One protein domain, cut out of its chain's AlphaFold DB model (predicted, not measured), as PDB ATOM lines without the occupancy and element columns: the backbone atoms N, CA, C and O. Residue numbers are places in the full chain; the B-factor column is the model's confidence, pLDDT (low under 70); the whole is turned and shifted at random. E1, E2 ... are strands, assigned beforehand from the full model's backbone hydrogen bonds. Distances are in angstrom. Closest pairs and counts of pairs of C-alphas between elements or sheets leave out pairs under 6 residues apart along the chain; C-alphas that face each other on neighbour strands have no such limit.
ATOM      1  N   GLU A  36      -1.390  55.318 -30.229       93.12
ATOM      2  CA  GLU A  36      -2.102  54.117 -29.798       93.12
ATOM      3  C   GLU A  36      -1.137  53.191 -29.055       93.12
ATOM      4  O   GLU A  36      -0.097  52.791 -29.576       93.12
ATOM      5  N   ILE A  37      -1.489  52.848 -27.820       92.81
ATOM      6  CA  ILE A  37      -0.678  52.042 -26.909       92.81
ATOM      7  C   ILE A  37      -1.558  50.965 -26.267       92.81
ATOM      8  O   ILE A  37      -2.782  51.071 -26.244       92.81
ATOM      9  N   ASN A  38      -0.965  49.908 -25.726       93.25
ATOM     10  CA  ASN A  38      -1.685  48.867 -25.001       93.25
ATOM     11  C   ASN A  38      -1.546  49.107 -23.495       93.25
ATOM     12  O   ASN A  38      -0.447  49.095 -22.954       93.25
ATOM     13  N   ALA A  39      -2.654  49.317 -22.797       92.19
ATOM     14  CA  ALA A  39      -2.675  49.598 -21.365       92.19
ATOM     15  C   ALA A  39      -3.380  48.487 -20.585       92.19
ATOM     16  O   ALA A  39      -4.114  47.666 -21.137       92.19
ATOM     17  N   CYS A  40      -3.177  48.443 -19.271       89.94
ATOM     18  CA  CYS A  40      -3.916  47.514 -18.428       89.94
ATOM     19  C   CYS A  40      -5.409  47.882 -18.336       89.94
ATOM     20  O   CYS A  40      -5.766  48.977 -17.902       89.94
ATOM     21  N   GLY A  41      -6.283  46.922 -18.655       85.00
ATOM     22  CA  GLY A  41      -7.738  47.083 -18.604       85.00
ATOM     23  C   GLY A  41      -8.389  46.888 -17.227       85.00
ATOM     24  O   GLY A  41      -9.586  47.119 -17.104       85.00
ATOM     25  N   CYS A  42      -7.641  46.502 -16.184       83.56
ATOM     26  CA  CYS A  42      -8.187  46.071 -14.881       83.56
ATOM     27  C   CYS A  42      -8.978  47.129 -14.081       83.56
ATOM     28  O   CYS A  42      -9.520  46.794 -13.033       83.56
ATOM     29  N   GLY A  43      -9.030  48.386 -14.522       78.88
ATOM     30  CA  GLY A  43      -9.727  49.467 -13.813       78.88
ATOM     31  C   GLY A  43      -8.791  50.566 -13.315       78.88
ATOM     32  O   GLY A  43      -7.566  50.430 -13.349       78.88
ATOM     33  N   THR A  44      -9.378  51.659 -12.823       74.44
ATOM     34  CA  THR A  44      -8.667  52.815 -12.237       74.44
ATOM     35  C   THR A  44      -7.832  52.451 -11.008       74.44
ATOM     36  O   THR A  44      -6.831  53.104 -10.733       74.44
ATOM     37  N   ALA A  45      -8.192  51.374 -10.308       76.75
ATOM     38  CA  ALA A  45      -7.483  50.894  -9.130       76.75
ATOM     39  C   ALA A  45      -6.365  49.873  -9.432       76.75
ATOM     40  O   ALA A  45      -5.822  49.309  -8.483       76.75
ATOM     41  N   CYS A  46      -6.000  49.586 -10.700       81.56
ATOM     42  CA  CYS A  46      -4.945  48.585 -10.942       81.56
ATOM     43  C   CYS A  46      -3.599  49.072 -10.395       81.56
ATOM     44  O   CYS A  46      -3.037  50.023 -10.945       81.56
ATOM     45  N   PRO A  47      -2.988  48.365  -9.427       83.50
ATOM     46  CA  PRO A  47      -1.667  48.729  -8.926       83.50
ATOM     47  C   PRO A  47      -0.565  48.449  -9.953       83.50
ATOM     48  O   PRO A  47       0.550  48.924  -9.797       83.50
ATOM     49  N   CYS A  48      -0.857  47.667 -10.996       85.38
ATOM     50  CA  CYS A  48       0.091  47.273 -12.030       85.38
ATOM     51  C   CYS A  48       0.476  48.402 -12.986       85.38
ATOM     52  O   CYS A  48       1.620  48.441 -13.447       85.38
ATOM     53  N   GLN A  49      -0.502  49.253 -13.325       89.19
ATOM     54  CA  GLN A  49      -0.432  50.322 -14.325       89.19
ATOM     55  C   GLN A  49       0.446  49.970 -15.540       89.19
ATOM     56  O   GLN A  49       1.299  50.754 -15.941       89.19
ATOM     57  N   THR A  50       0.299  48.753 -16.078       91.56
ATOM     58  CA  THR A  50       1.143  48.288 -17.185       91.56
ATOM     59  C   THR A  50       0.795  49.039 -18.465       91.56
ATOM     60  O   THR A  50      -0.386  49.141 -18.803       91.56
ATOM     61  N   ILE A  51       1.820  49.503 -19.175       92.12
ATOM     62  CA  ILE A  51       1.725  50.092 -20.512       92.12
ATOM     63  C   ILE A  51       2.681  49.330 -21.430       92.12
ATOM     64  O   ILE A  51       3.806  49.033 -21.021       92.12
ATOM     65  N   SER A  52       2.254  49.012 -22.650       90.50
ATOM     66  CA  SER A  52       3.087  48.390 -23.666       90.50
ATOM     67  C   SER A  52       2.797  48.864 -25.087       90.50
ATOM     68  O   SER A  52       1.651  49.055 -25.470       90.50
ATOM     69  N   ASP A  53       3.831  48.954 -25.913       90.19
ATOM     70  CA  ASP A  53       3.716  49.110 -27.371       90.19
ATOM     71  C   ASP A  53       3.169  47.866 -28.091       90.19
ATOM     72  O   ASP A  53       2.685  47.954 -29.217       90.19
ATOM     73  N   ARG A  54       3.213  46.700 -27.445       87.62
ATOM     74  CA  ARG A  54       2.728  45.427 -27.978       87.62
ATOM     75  C   ARG A  54       1.495  44.947 -27.231       87.62
ATOM     76  O   ARG A  54       1.315  45.199 -26.038       87.62
ATOM     77  N   GLU A  55       0.667  44.193 -27.940       89.12
ATOM     78  CA  GLU A  55      -0.377  43.392 -27.313       89.12
ATOM     79  C   GLU A  55       0.252  42.355 -26.381       89.12
ATOM     80  O   GLU A  55       1.408  41.967 -26.549       89.12
ATOM     81  N   GLY A  56      -0.514  41.898 -25.394       86.75
ATOM     82  CA  GLY A  56      -0.056  40.866 -24.480       86.75
ATOM     83  C   GLY A  56      -0.759  40.918 -23.144       86.75
ATOM     84  O   GLY A  56      -1.953  41.201 -23.074       86.75
ATOM     85  N   THR A  57      -0.016  40.617 -22.081       86.69
ATOM     86  CA  THR A  57      -0.561  40.501 -20.725       86.69
ATOM     87  C   THR A  57       0.055  41.564 -19.818       86.69
ATOM     88  O   THR A  57       1.247  41.841 -19.907       86.69
ATOM     89  N   CYS A  58      -0.748  42.181 -18.955       86.00
ATOM     90  CA  CYS A  58      -0.273  43.101 -17.930       86.00
ATOM     91  C   CYS A  58       0.415  42.349 -16.778       86.00
ATOM     92  O   CYS A  58       0.258  41.137 -16.622       86.00
ATOM     93  N   GLY A  59       1.097  43.075 -15.887       80.75
ATOM     94  CA  GLY A  59       1.727  42.487 -14.695       80.75
ATOM     95  C   GLY A  59       0.745  41.799 -13.727       80.75
ATOM     96  O   GLY A  59       1.155  41.021 -12.872       80.75
ATOM     97  N   CYS A  60      -0.564  42.042 -13.862       83.56
ATOM     98  CA  CYS A  60      -1.603  41.319 -13.118       83.56
ATOM     99  C   CYS A  60      -2.069  40.017 -13.788       83.56
ATOM    100  O   CYS A  60      -2.893  39.324 -13.204       83.56
ATOM    101  N   GLY A  61      -1.591  39.676 -14.988       83.38
ATOM    102  CA  GLY A  61      -2.019  38.466 -15.698       83.38
ATOM    103  C   GLY A  61      -3.252  38.641 -16.596       83.38
ATOM    104  O   GLY A  61      -3.714  37.666 -17.181       83.38
ATOM    105  N   HIS A  62      -3.771  39.862 -16.757       86.50
ATOM    106  CA  HIS A  62      -4.890  40.153 -17.664       86.50
ATOM    107  C   HIS A  62      -4.405  40.649 -19.024       86.50
ATOM    108  O   HIS A  62      -3.342  41.258 -19.117       86.50
ATOM    109  N   LYS A  63      -5.197  40.445 -20.082       89.12
ATOM    110  CA  LYS A  63      -4.866  40.992 -21.402       89.12
ATOM    111  C   LYS A  63      -4.803  42.521 -21.366       89.12
ATOM    112  O   LYS A  63      -5.633  43.175 -20.732       89.12
ATOM    113  N   LEU A  64      -3.807  43.073 -22.050       90.88
ATOM    114  CA  LEU A  64      -3.736  44.499 -22.328       90.88
ATOM    115  C   LEU A  64      -4.850  44.885 -23.305       90.88
ATOM    116  O   LEU A  64      -5.265  44.085 -24.144       90.88
ATOM    117  N   VAL A  65      -5.332  46.114 -23.175       92.44
ATOM    118  CA  VAL A  65      -6.375  46.697 -24.017       92.44
ATOM    119  C   VAL A  65      -5.816  47.904 -24.751       92.44
ATOM    120  O   VAL A  65      -4.972  48.623 -24.213       92.44
ATOM    121  N   LYS A  66      -6.291  48.137 -25.974       93.44
ATOM    122  CA  LYS A  66      -5.894  49.314 -26.748       93.44
ATOM    123  C   LYS A  66      -6.361  50.586 -26.049       93.44
ATOM    124  O   LYS A  66      -7.488  50.664 -25.559       93.44
ATOM    125  N   ALA A  67      -5.479  51.567 -26.024       93.50
ATOM    126  CA  ALA A  67      -5.698  52.854 -25.414       93.50
ATOM    127  C   ALA A  67      -5.069  53.948 -26.276       93.50
ATOM    128  O   ALA A  67      -4.025  53.740 -26.890       93.50
ATOM    129  N   LYS A  68      -5.683  55.127 -26.295       94.81
ATOM    130  CA  LYS A  68      -5.145  56.292 -26.995       94.81
ATOM    131  C   LYS A  68      -4.561  57.277 -25.998       94.81
ATOM    132  O   LYS A  68      -5.220  57.629 -25.024       94.81
ATOM    133  N   VAL A  69      -3.348  57.755 -26.238       94.69
ATOM    134  CA  VAL A  69      -2.737  58.796 -25.410       94.69
ATOM    135  C   VAL A  69      -3.451  60.118 -25.684       94.69
ATOM    136  O   VAL A  69      -3.380  60.653 -26.789       94.69
ATOM    137  N   VAL A  70      -4.144  60.664 -24.687       95.44
ATOM    138  CA  VAL A  70      -4.871  61.942 -24.815       95.44
ATOM    139  C   VAL A  70      -4.145  63.096 -24.135       95.44
ATOM    140  O   VAL A  70      -4.318  64.248 -24.525       95.44
ATOM    141  N   LYS A  71      -3.288  62.797 -23.156       93.62
ATOM    142  CA  LYS A  71      -2.446  63.783 -22.481       93.62
ATOM    143  C   LYS A  71      -1.151  63.130 -22.023       93.62
ATOM    144  O   LYS A  71      -1.161  61.991 -21.568       93.62
ATOM    145  N   VAL A  72      -0.052  63.865 -22.105       92.88
ATOM    146  CA  VAL A  72       1.245  63.453 -21.557       92.88
ATOM    147  C   VAL A  72       1.675  64.513 -20.554       92.88
ATOM    148  O   VAL A  72       1.625  65.705 -20.854       92.88
ATOM    149  N   GLY A  73       2.031  64.078 -19.351       88.50
ATOM    150  CA  GLY A  73       2.556  64.909 -18.275       88.50
ATOM    151  C   GLY A  73       3.939  64.435 -17.840       88.50
ATOM    152  O   GLY A  73       4.507  63.502 -18.411       88.50
ATOM    153  N   ASP A  74       4.482  65.062 -16.800       86.69
ATOM    154  CA  ASP A  74       5.764  64.635 -16.247       86.69
ATOM    155  C   ASP A  74       5.604  63.300 -15.501       86.69
ATOM    156  O   ASP A  74       4.836  63.182 -14.542       86.69
ATOM    157  N   GLY A  75       6.251  62.252 -16.013       86.62
ATOM    158  CA  GLY A  75       6.189  60.889 -15.476       86.62
ATOM    159  C   GLY A  75       4.813  60.203 -15.517       86.62
ATOM    160  O   GLY A  75       4.652  59.116 -14.949       86.62
ATOM    161  N   THR A  76       3.822  60.797 -16.189       92.06
ATOM    162  CA  THR A  76       2.457  60.264 -16.323       92.06
ATOM    163  C   THR A  76       1.864  60.532 -17.707       92.06
ATOM    164  O   THR A  76       2.304  61.423 -18.428       92.06
ATOM    165  N   ALA A  77       0.862  59.751 -18.101       93.00
ATOM    166  CA  ALA A  77       0.079  59.972 -19.310       93.00
ATOM    167  C   ALA A  77      -1.374  59.559 -19.078       93.00
ATOM    168  O   ALA A  77      -1.640  58.522 -18.470       93.00
ATOM    169  N   ASP A  78      -2.305  60.354 -19.593       93.56
ATOM    170  CA  ASP A  78      -3.718  60.010 -19.610       93.56
ATOM    171  C   ASP A  78      -4.005  59.197 -20.868       93.56
ATOM    172  O   ASP A  78      -3.780  59.650 -21.996       93.56
ATOM    173  N   LEU A  79      -4.494  57.981 -20.657       93.06
ATOM    174  CA  LEU A  79      -4.841  57.034 -21.699       93.06
ATOM    175  C   LEU A  79      -6.358  56.865 -21.737       93.06
ATOM    176  O   LEU A  79      -6.987  56.552 -20.724       93.06
ATOM    177  N   GLN A  80      -6.934  57.052 -22.916       92.88
ATOM    178  CA  GLN A  80      -8.334  56.789 -23.193       92.88
ATOM    179  C   GLN A  80      -8.516  55.317 -23.566       92.88
ATOM    180  O   GLN A  80      -7.977  54.857 -24.571       92.88
ATOM    181  N   ILE A  81      -9.285  54.587 -22.765       90.75
ATOM    182  CA  ILE A  81      -9.645  53.182 -22.948       90.75
ATOM    183  C   ILE A  81     -11.157  53.129 -23.171       90.75
ATOM    184  O   ILE A  81     -11.941  53.221 -22.225       90.75
ATOM    185  N   GLY A  82     -11.584  53.008 -24.428       87.81
ATOM    186  CA  GLY A  82     -13.000  53.150 -24.777       87.81
ATOM    187  C   GLY A  82     -13.512  54.560 -24.458       87.81
ATOM    188  O   GLY A  82     -12.977  55.543 -24.970       87.81
ATOM    189  N   SER A  83     -14.540  54.667 -23.615       86.31
ATOM    190  CA  SER A  83     -15.094  55.948 -23.146       86.31
ATOM    191  C   SER A  83     -14.382  56.529 -21.920       86.31
ATOM    192  O   SER A  83     -14.598  57.696 -21.600       86.31
ATOM    193  N   ASP A  84     -13.550  55.741 -21.237       89.00
ATOM    194  CA  ASP A  84     -12.923  56.141 -19.980       89.00
ATOM    195  C   ASP A  84     -11.514  56.682 -20.219       89.00
ATOM    196  O   ASP A  84     -10.709  56.051 -20.900       89.00
ATOM    197  N   THR A  85     -11.163  57.785 -19.566       90.94
ATOM    198  CA  THR A  85      -9.780  58.283 -19.517       90.94
ATOM    199  C   THR A  85      -9.164  57.964 -18.163       90.94
ATOM    200  O   THR A  85      -9.788  58.178 -17.124       90.94
ATOM    201  N   ARG A  86      -7.935  57.437 -18.157       90.56
ATOM    202  CA  ARG A  86      -7.227  57.043 -16.933       90.56
ATOM    203  C   ARG A  86      -5.766  57.457 -16.992       90.56
ATOM    204  O   ARG A  86      -5.110  57.265 -18.009       90.56
ATOM    205  N   THR A  87      -5.249  57.958 -15.878       91.44
ATOM    206  CA  THR A  87      -3.839  58.328 -15.748       91.44
ATOM    207  C   THR A  87      -2.988  57.104 -15.429       91.44
ATOM    208  O   THR A  87      -3.242  56.380 -14.465       91.44
ATOM    209  N   PHE A  88      -1.938  56.897 -16.214       91.56
ATOM    210  CA  PHE A  88      -0.924  55.875 -16.002       91.56
ATOM    211  C   PHE A  88       0.436  56.522 -15.758       91.56
ATOM    212  O   PHE A  88       0.730  57.600 -16.270       91.56
ATOM    213  N   LYS A  89       1.296  55.848 -14.994       91.44
ATOM    214  CA  LYS A  89       2.696  56.252 -14.843       91.44
ATOM    215  C   LYS A  89       3.484  55.856 -16.085       91.44
ATOM    216  O   LYS A  89       3.496  54.684 -16.449       91.44
ATOM    217  N   THR A  90       4.188  56.813 -16.681       91.06
ATOM    218  CA  THR A  90       5.111  56.569 -17.801       91.06
ATOM    219  C   THR A  90       6.511  56.191 -17.331       91.06
ATOM    220  O   THR A  90       7.382  55.911 -18.149       91.06
ATOM    221  N   VAL A  91       6.721  56.132 -16.013       90.19
ATOM    222  CA  VAL A  91       7.935  55.612 -15.380       90.19
ATOM    223  C   VAL A  91       7.597  54.316 -14.650       90.19
ATOM    224  O   VAL A  91       6.936  54.332 -13.609       90.19
ATOM    225  N   GLY A  92       8.008  53.184 -15.216       87.81
ATOM    226  CA  GLY A  92       7.862  51.850 -14.645       87.81
ATOM    227  C   GLY A  92       8.937  51.528 -13.616       87.81
ATOM    228  O   GLY A  92      10.096  51.882 -13.790       87.81
ATOM    229  N   LYS A  93       8.560  50.776 -12.578       90.25
ATOM    230  CA  LYS A  93       9.526  50.086 -11.703       90.25
ATOM    231  C   LYS A  93      10.106  48.843 -12.368       90.25
ATOM    232  O   LYS A  93      11.166  48.372 -11.972       90.25
ATOM    233  N   PHE A  94       9.385  48.298 -13.342       90.44
ATOM    234  CA  PHE A  94       9.774  47.128 -14.102       90.44
ATOM    235  C   PHE A  94       9.664  47.399 -15.601       90.44
ATOM    236  O   PHE A  94       8.715  48.056 -16.035       90.44
ATOM    237  N   VAL A  95      10.600  46.851 -16.371       89.44
ATOM    238  CA  VAL A  95      10.688  46.915 -17.842       89.44
ATOM    239  C   VAL A  95      10.746  45.510 -18.432       89.44
ATOM    240  O   VAL A  95      10.999  44.559 -17.692       89.44
ATOM    241  N   CYS A  96      10.533  45.327 -19.743       87.50
ATOM    242  CA  CYS A  96      10.780  43.997 -20.311       87.50
ATOM    243  C   CYS A  96      12.252  43.592 -20.135       87.50
ATOM    244  O   CYS A  96      13.145  44.288 -20.611       87.50
ATOM    245  N   GLY A  97      12.502  42.399 -19.584       84.06
ATOM    246  CA  GLY A  97      13.828  41.767 -19.552       84.06
ATOM    247  C   GLY A  97      14.363  41.317 -20.914       84.06
ATOM    248  O   GLY A  97      15.370  40.625 -20.987       84.06
ATOM    249  N   CYS A  98      13.685  41.677 -21.999       76.56
ATOM    250  CA  CYS A  98      14.034  41.318 -23.360       76.56
ATOM    251  C   CYS A  98      15.285  42.039 -23.900       76.56
ATOM    252  O   CYS A  98      15.803  41.645 -24.942       76.56
ATOM    253  N   GLY A  99      15.710  43.130 -23.252       65.25
ATOM    254  CA  GLY A  99      16.632  44.107 -23.839       65.25
ATOM    255  C   GLY A  99      15.919  45.125 -24.740       65.25
ATOM    256  O   GLY A  99      14.705  45.051 -24.945       65.25
ATOM    257  N   GLY A 100      16.676  46.099 -25.254       59.81
ATOM    258  CA  GLY A 100      16.142  47.318 -25.875       59.81
ATOM    259  C   GLY A 100      15.198  47.114 -27.068       59.81
ATOM    260  O   GLY A 100      14.292  47.911 -27.250       59.81
ATOM    261  N   GLU A 101      15.334  46.049 -27.857       64.25
ATOM    262  CA  GLU A 101      14.695  46.010 -29.187       64.25
ATOM    263  C   GLU A 101      13.415  45.161 -29.291       64.25
ATOM    264  O   GLU A 101      12.809  45.084 -30.356       64.25
ATOM    265  N   CYS A 102      12.969  44.496 -28.220       73.31
ATOM    266  CA  CYS A 102      11.904  43.489 -28.347       73.31
ATOM    267  C   CYS A 102      10.487  44.044 -28.139       73.31
ATOM    268  O   CYS A 102       9.640  43.968 -29.030       73.31
ATOM    269  N   CYS A 103      10.207  44.578 -26.952       79.06
ATOM    270  CA  CYS A 103       8.940  45.231 -26.665       79.06
ATOM    271  C   CYS A 103       9.112  46.282 -25.575       79.06
ATOM    272  O   CYS A 103       9.753  46.051 -24.545       79.06
ATOM    273  N   GLN A 104       8.515  47.444 -25.812       86.19
ATOM    274  CA  GLN A 104       8.404  48.496 -24.823       86.19
ATOM    275  C   GLN A 104       7.281  48.099 -23.877       86.19
ATOM    276  O   GLN A 104       6.111  48.292 -24.183       86.19
ATOM    277  N   THR A 105       7.602  47.534 -22.721       89.81
ATOM    278  CA  THR A 105       6.615  47.353 -21.652       89.81
ATOM    279  C   THR A 105       7.164  47.925 -20.365       89.81
ATOM    280  O   THR A 105       8.277  47.577 -19.977       89.81
ATOM    281  N   ILE A 106       6.362  48.742 -19.689       91.00
ATOM    282  CA  ILE A 106       6.631  49.216 -18.335       91.00
ATOM    283  C   ILE A 106       5.509  48.796 -17.391       91.00
ATOM    284  O   ILE A 106       4.342  48.728 -17.780       91.00
ATOM    285  N   SER A 107       5.839  48.517 -16.133       90.88
ATOM    286  CA  SER A 107       4.847  48.227 -15.097       90.88
ATOM    287  C   SER A 107       5.328  48.647 -13.711       90.88
ATOM    288  O   SER A 107       6.519  48.782 -13.443       90.88
ATOM    289  N   GLN A 108       4.380  48.851 -12.802       91.81
ATOM    290  CA  GLN A 108       4.630  49.085 -11.381       91.81
ATOM    291  C   GLN A 108       4.725  47.780 -10.576       91.81
ATOM    292  O   GLN A 108       5.079  47.812  -9.397       91.81
ATOM    293  N   LYS A 109       4.415  46.636 -11.202       89.50
ATOM    294  CA  LYS A 109       4.453  45.300 -10.604       89.50
ATOM    295  C   LYS A 109       5.218  44.344 -11.522       89.50
ATOM    296  O   LYS A 109       5.167  44.489 -12.740       89.50
ATOM    297  N   ALA A 110       5.893  43.362 -10.930       89.75
ATOM    298  CA  ALA A 110       6.466  42.243 -11.668       89.75
ATOM    299  C   ALA A 110       5.381  41.455 -12.426       89.75
ATOM    300  O   ALA A 110       4.189  41.561 -12.129       89.75
ATOM    301  N   GLY A 111       5.800  40.652 -13.397       87.50
ATOM    302  CA  GLY A 111       4.912  39.846 -14.227       87.50
ATOM    303  C   GLY A 111       5.523  39.613 -15.600       87.50
ATOM    304  O   GLY A 111       6.746  39.571 -15.734       87.50
ATOM    305  N   LYS A 112       4.675  39.485 -16.621       87.25
ATOM    306  CA  LYS A 112       5.114  39.356 -18.014       87.25
ATOM    307  C   LYS A 112       4.914  40.663 -18.774       87.25
ATOM    308  O   LYS A 112       3.995  41.421 -18.477       87.25
ATOM    309  N   CYS A 113       5.795  40.925 -19.728       86.38
ATOM    310  CA  CYS A 113       5.655  42.012 -20.682       86.38
ATOM    311  C   CYS A 113       4.622  41.663 -21.769       86.38
ATOM    312  O   CYS A 113       4.180  40.513 -21.874       86.38
ATOM    313  N   GLY A 114       4.287  42.634 -22.628       80.38
ATOM    314  CA  GLY A 114       3.397  42.412 -23.773       80.38
ATOM    315  C   GLY A 114       3.873  41.245 -24.650       80.38
ATOM    316  O   GLY A 114       3.130  40.311 -24.935       80.38
ATOM    317  N   CYS A 115       5.173  41.192 -24.935       82.81
ATOM    318  CA  CYS A 115       5.767  40.120 -25.730       82.81
ATOM    319  C   CYS A 115       6.002  38.785 -24.981       82.81
ATOM    320  O   CYS A 115       6.637  37.878 -25.514       82.81
ATOM    321  N   GLY A 116       5.483  38.624 -23.756       83.44
ATOM    322  CA  GLY A 116       5.433  37.344 -23.035       83.44
ATOM    323  C   GLY A 116       6.691  36.950 -22.248       83.44
ATOM    324  O   GLY A 116       6.671  35.927 -21.558       83.44
ATOM    325  N   LYS A 117       7.761  37.751 -22.304       87.12
ATOM    326  CA  LYS A 117       8.952  37.633 -21.442       87.12
ATOM    327  C   LYS A 117       8.695  38.191 -20.042       87.12
ATOM    328  O   LYS A 117       7.722  38.898 -19.808       87.12
ATOM    329  N   GLU A 118       9.573  37.865 -19.102       89.62
ATOM    330  CA  GLU A 118       9.480  38.377 -17.736       89.62
ATOM    331  C   GLU A 118       9.892  39.849 -17.655       89.62
ATOM    332  O   GLU A 118      10.794  40.321 -18.355       89.62
ATOM    333  N   LEU A 119       9.196  40.581 -16.792       88.81
ATOM    334  CA  LEU A 119       9.548  41.939 -16.424       88.81
ATOM    335  C   LEU A 119      10.704  41.919 -15.417       88.81
ATOM    336  O   LEU A 119      10.664  41.179 -14.434       88.81
ATOM    337  N   VAL A 120      11.698  42.772 -15.629       89.62
ATOM    338  CA  VAL A 120      12.850  42.959 -14.737       89.62
ATOM    339  C   VAL A 120      12.769  44.322 -14.068       89.62
ATOM    340  O   VAL A 120      12.266  45.276 -14.662       89.62
ATOM    341  N   ALA A 121      13.230  44.420 -12.823       90.00
ATOM    342  CA  ALA A 121      13.266  45.693 -12.116       90.00
ATOM    343  C   ALA A 121      14.246  46.659 -12.798       90.00
ATOM    344  O   ALA A 121      15.352  46.265 -13.174       90.00
ATOM    345  N   VAL A 122      13.830  47.913 -12.931       83.75
ATOM    346  CA  VAL A 122      14.697  49.015 -13.355       83.75
ATOM    347  C   VAL A 122      15.664  49.291 -12.204       83.75
ATOM    348  O   VAL A 122      15.224  49.399 -11.056       83.75
TER     349      VAL A 122
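Overview. This is residues 36 to 122 of the 123 residues of an uncharacterized protein of Acidobacteria bacterium (UniProt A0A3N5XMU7). A strongly twisted antiparallel sheet of four strands, E1 to E4, makes one end of this domain, and a small sheet of three short strands, E6, E5 and E7, makes the other. Between them residues 51 to 52 of a long loop pair with E1 and also with E6, and tie the two sheets together. The printed part has 87 residues with no named helix and seven named strands, E1 to E7 in order along the chain; 36 of the 87 residues are in them, under half, and the class is all strand. The sheets have the orders E1 - E2 - E3 - E4 and E6 - E5 - E7, both antiparallel. The whole is compact, with a radius of gyration of the C-alphas of 11.4 A, and rounded, with spans of 32 by 25 by 22 A.

Along the chain. In the larger sheet, E1 is residues 36 to 40, 13.3 A from first to last C-alpha, and begins at C-alpha 36, at (-2.102, 54.117, -29.798). E2, residues 64 to 73, is the longest strand by residues and measures 21.7 A; it bends by 77 degrees at residue 70. E3 is residues 76 to 81, 15.5 A long, and E4 is residues 84 to 89, 16.4 A long, ending at C-alpha 89, at (2.696, 56.252, -14.843). In the smaller sheet, E5 is residues 94 to 96, E6 is residues 105 to 107 and E7 is residues 119 to 121, with lengths of 7.0 A, 6.8 A and 6.8 A. E7 ends at C-alpha 121, at (13.266, 45.693, -12.116).

Arrangement. The strands E1 E2 E3 E4 form a meander, each strand the antiparallel neighbour of the one before, with E1 and E4 as edge strands. From edge to edge of this sheet the strands' lines turn by 98 degrees, its twist, and the way across it turns by 67 degrees, its curl. The pairing of E2 is staggered: residues 64 to 68 pair with E1 and residues 68 to 73 with E3. In the hairpin E1 and E2, N 37 and O 67 are within hydrogen-bond range at 2.8 A, as are N 65 and O 39 at 2.8 A. In the hairpin E2 and E3, N 68 and O 80 are 2.9 A apart, and the C-alphas of Val 72 and Ala 77, which face each other, are 4.3 A apart. The hairpin E3 and E4, at 150 degrees between directions, has N 79 and O 86 within hydrogen-bond range at 2.8 A. Residues 38 to 39 of E1 pair antiparallel with residues 51 to 52, a stretch outside the named strands, and residues 51 to 52 also pair antiparallel with residues 105 to 106 of E6. E1 and E6 are near each other, with 5 pairs of C-alphas within 10 A. E5 and E6 form a hairpin at 160 degrees between directions, with N 94 and O 107 at 2.9 A. On the other side of E5 stands E7, antiparallel to it at 136 degrees, with N 120 and O 95 at 2.8 A. E4 and E5 are apart, and E4 and E6 only just apart, their closest C-alphas at 8.3 A.

Size, cuts and confidence. The two C-alphas farthest apart are those of Ser 83 and Gly 99, at 33.9 A. The printed part runs from residue 36 to residue 122 without a cut. The links E1 to E2, 23 residues, and E6 to E7, 11 residues, are long; E2 to E3, E3 to E4 and E4 to E5 are tight, and E5 to E6 is short. The mean pLDDT of the printed part is 87.3, and the model's confidence is under 70 at residues 99 to 101.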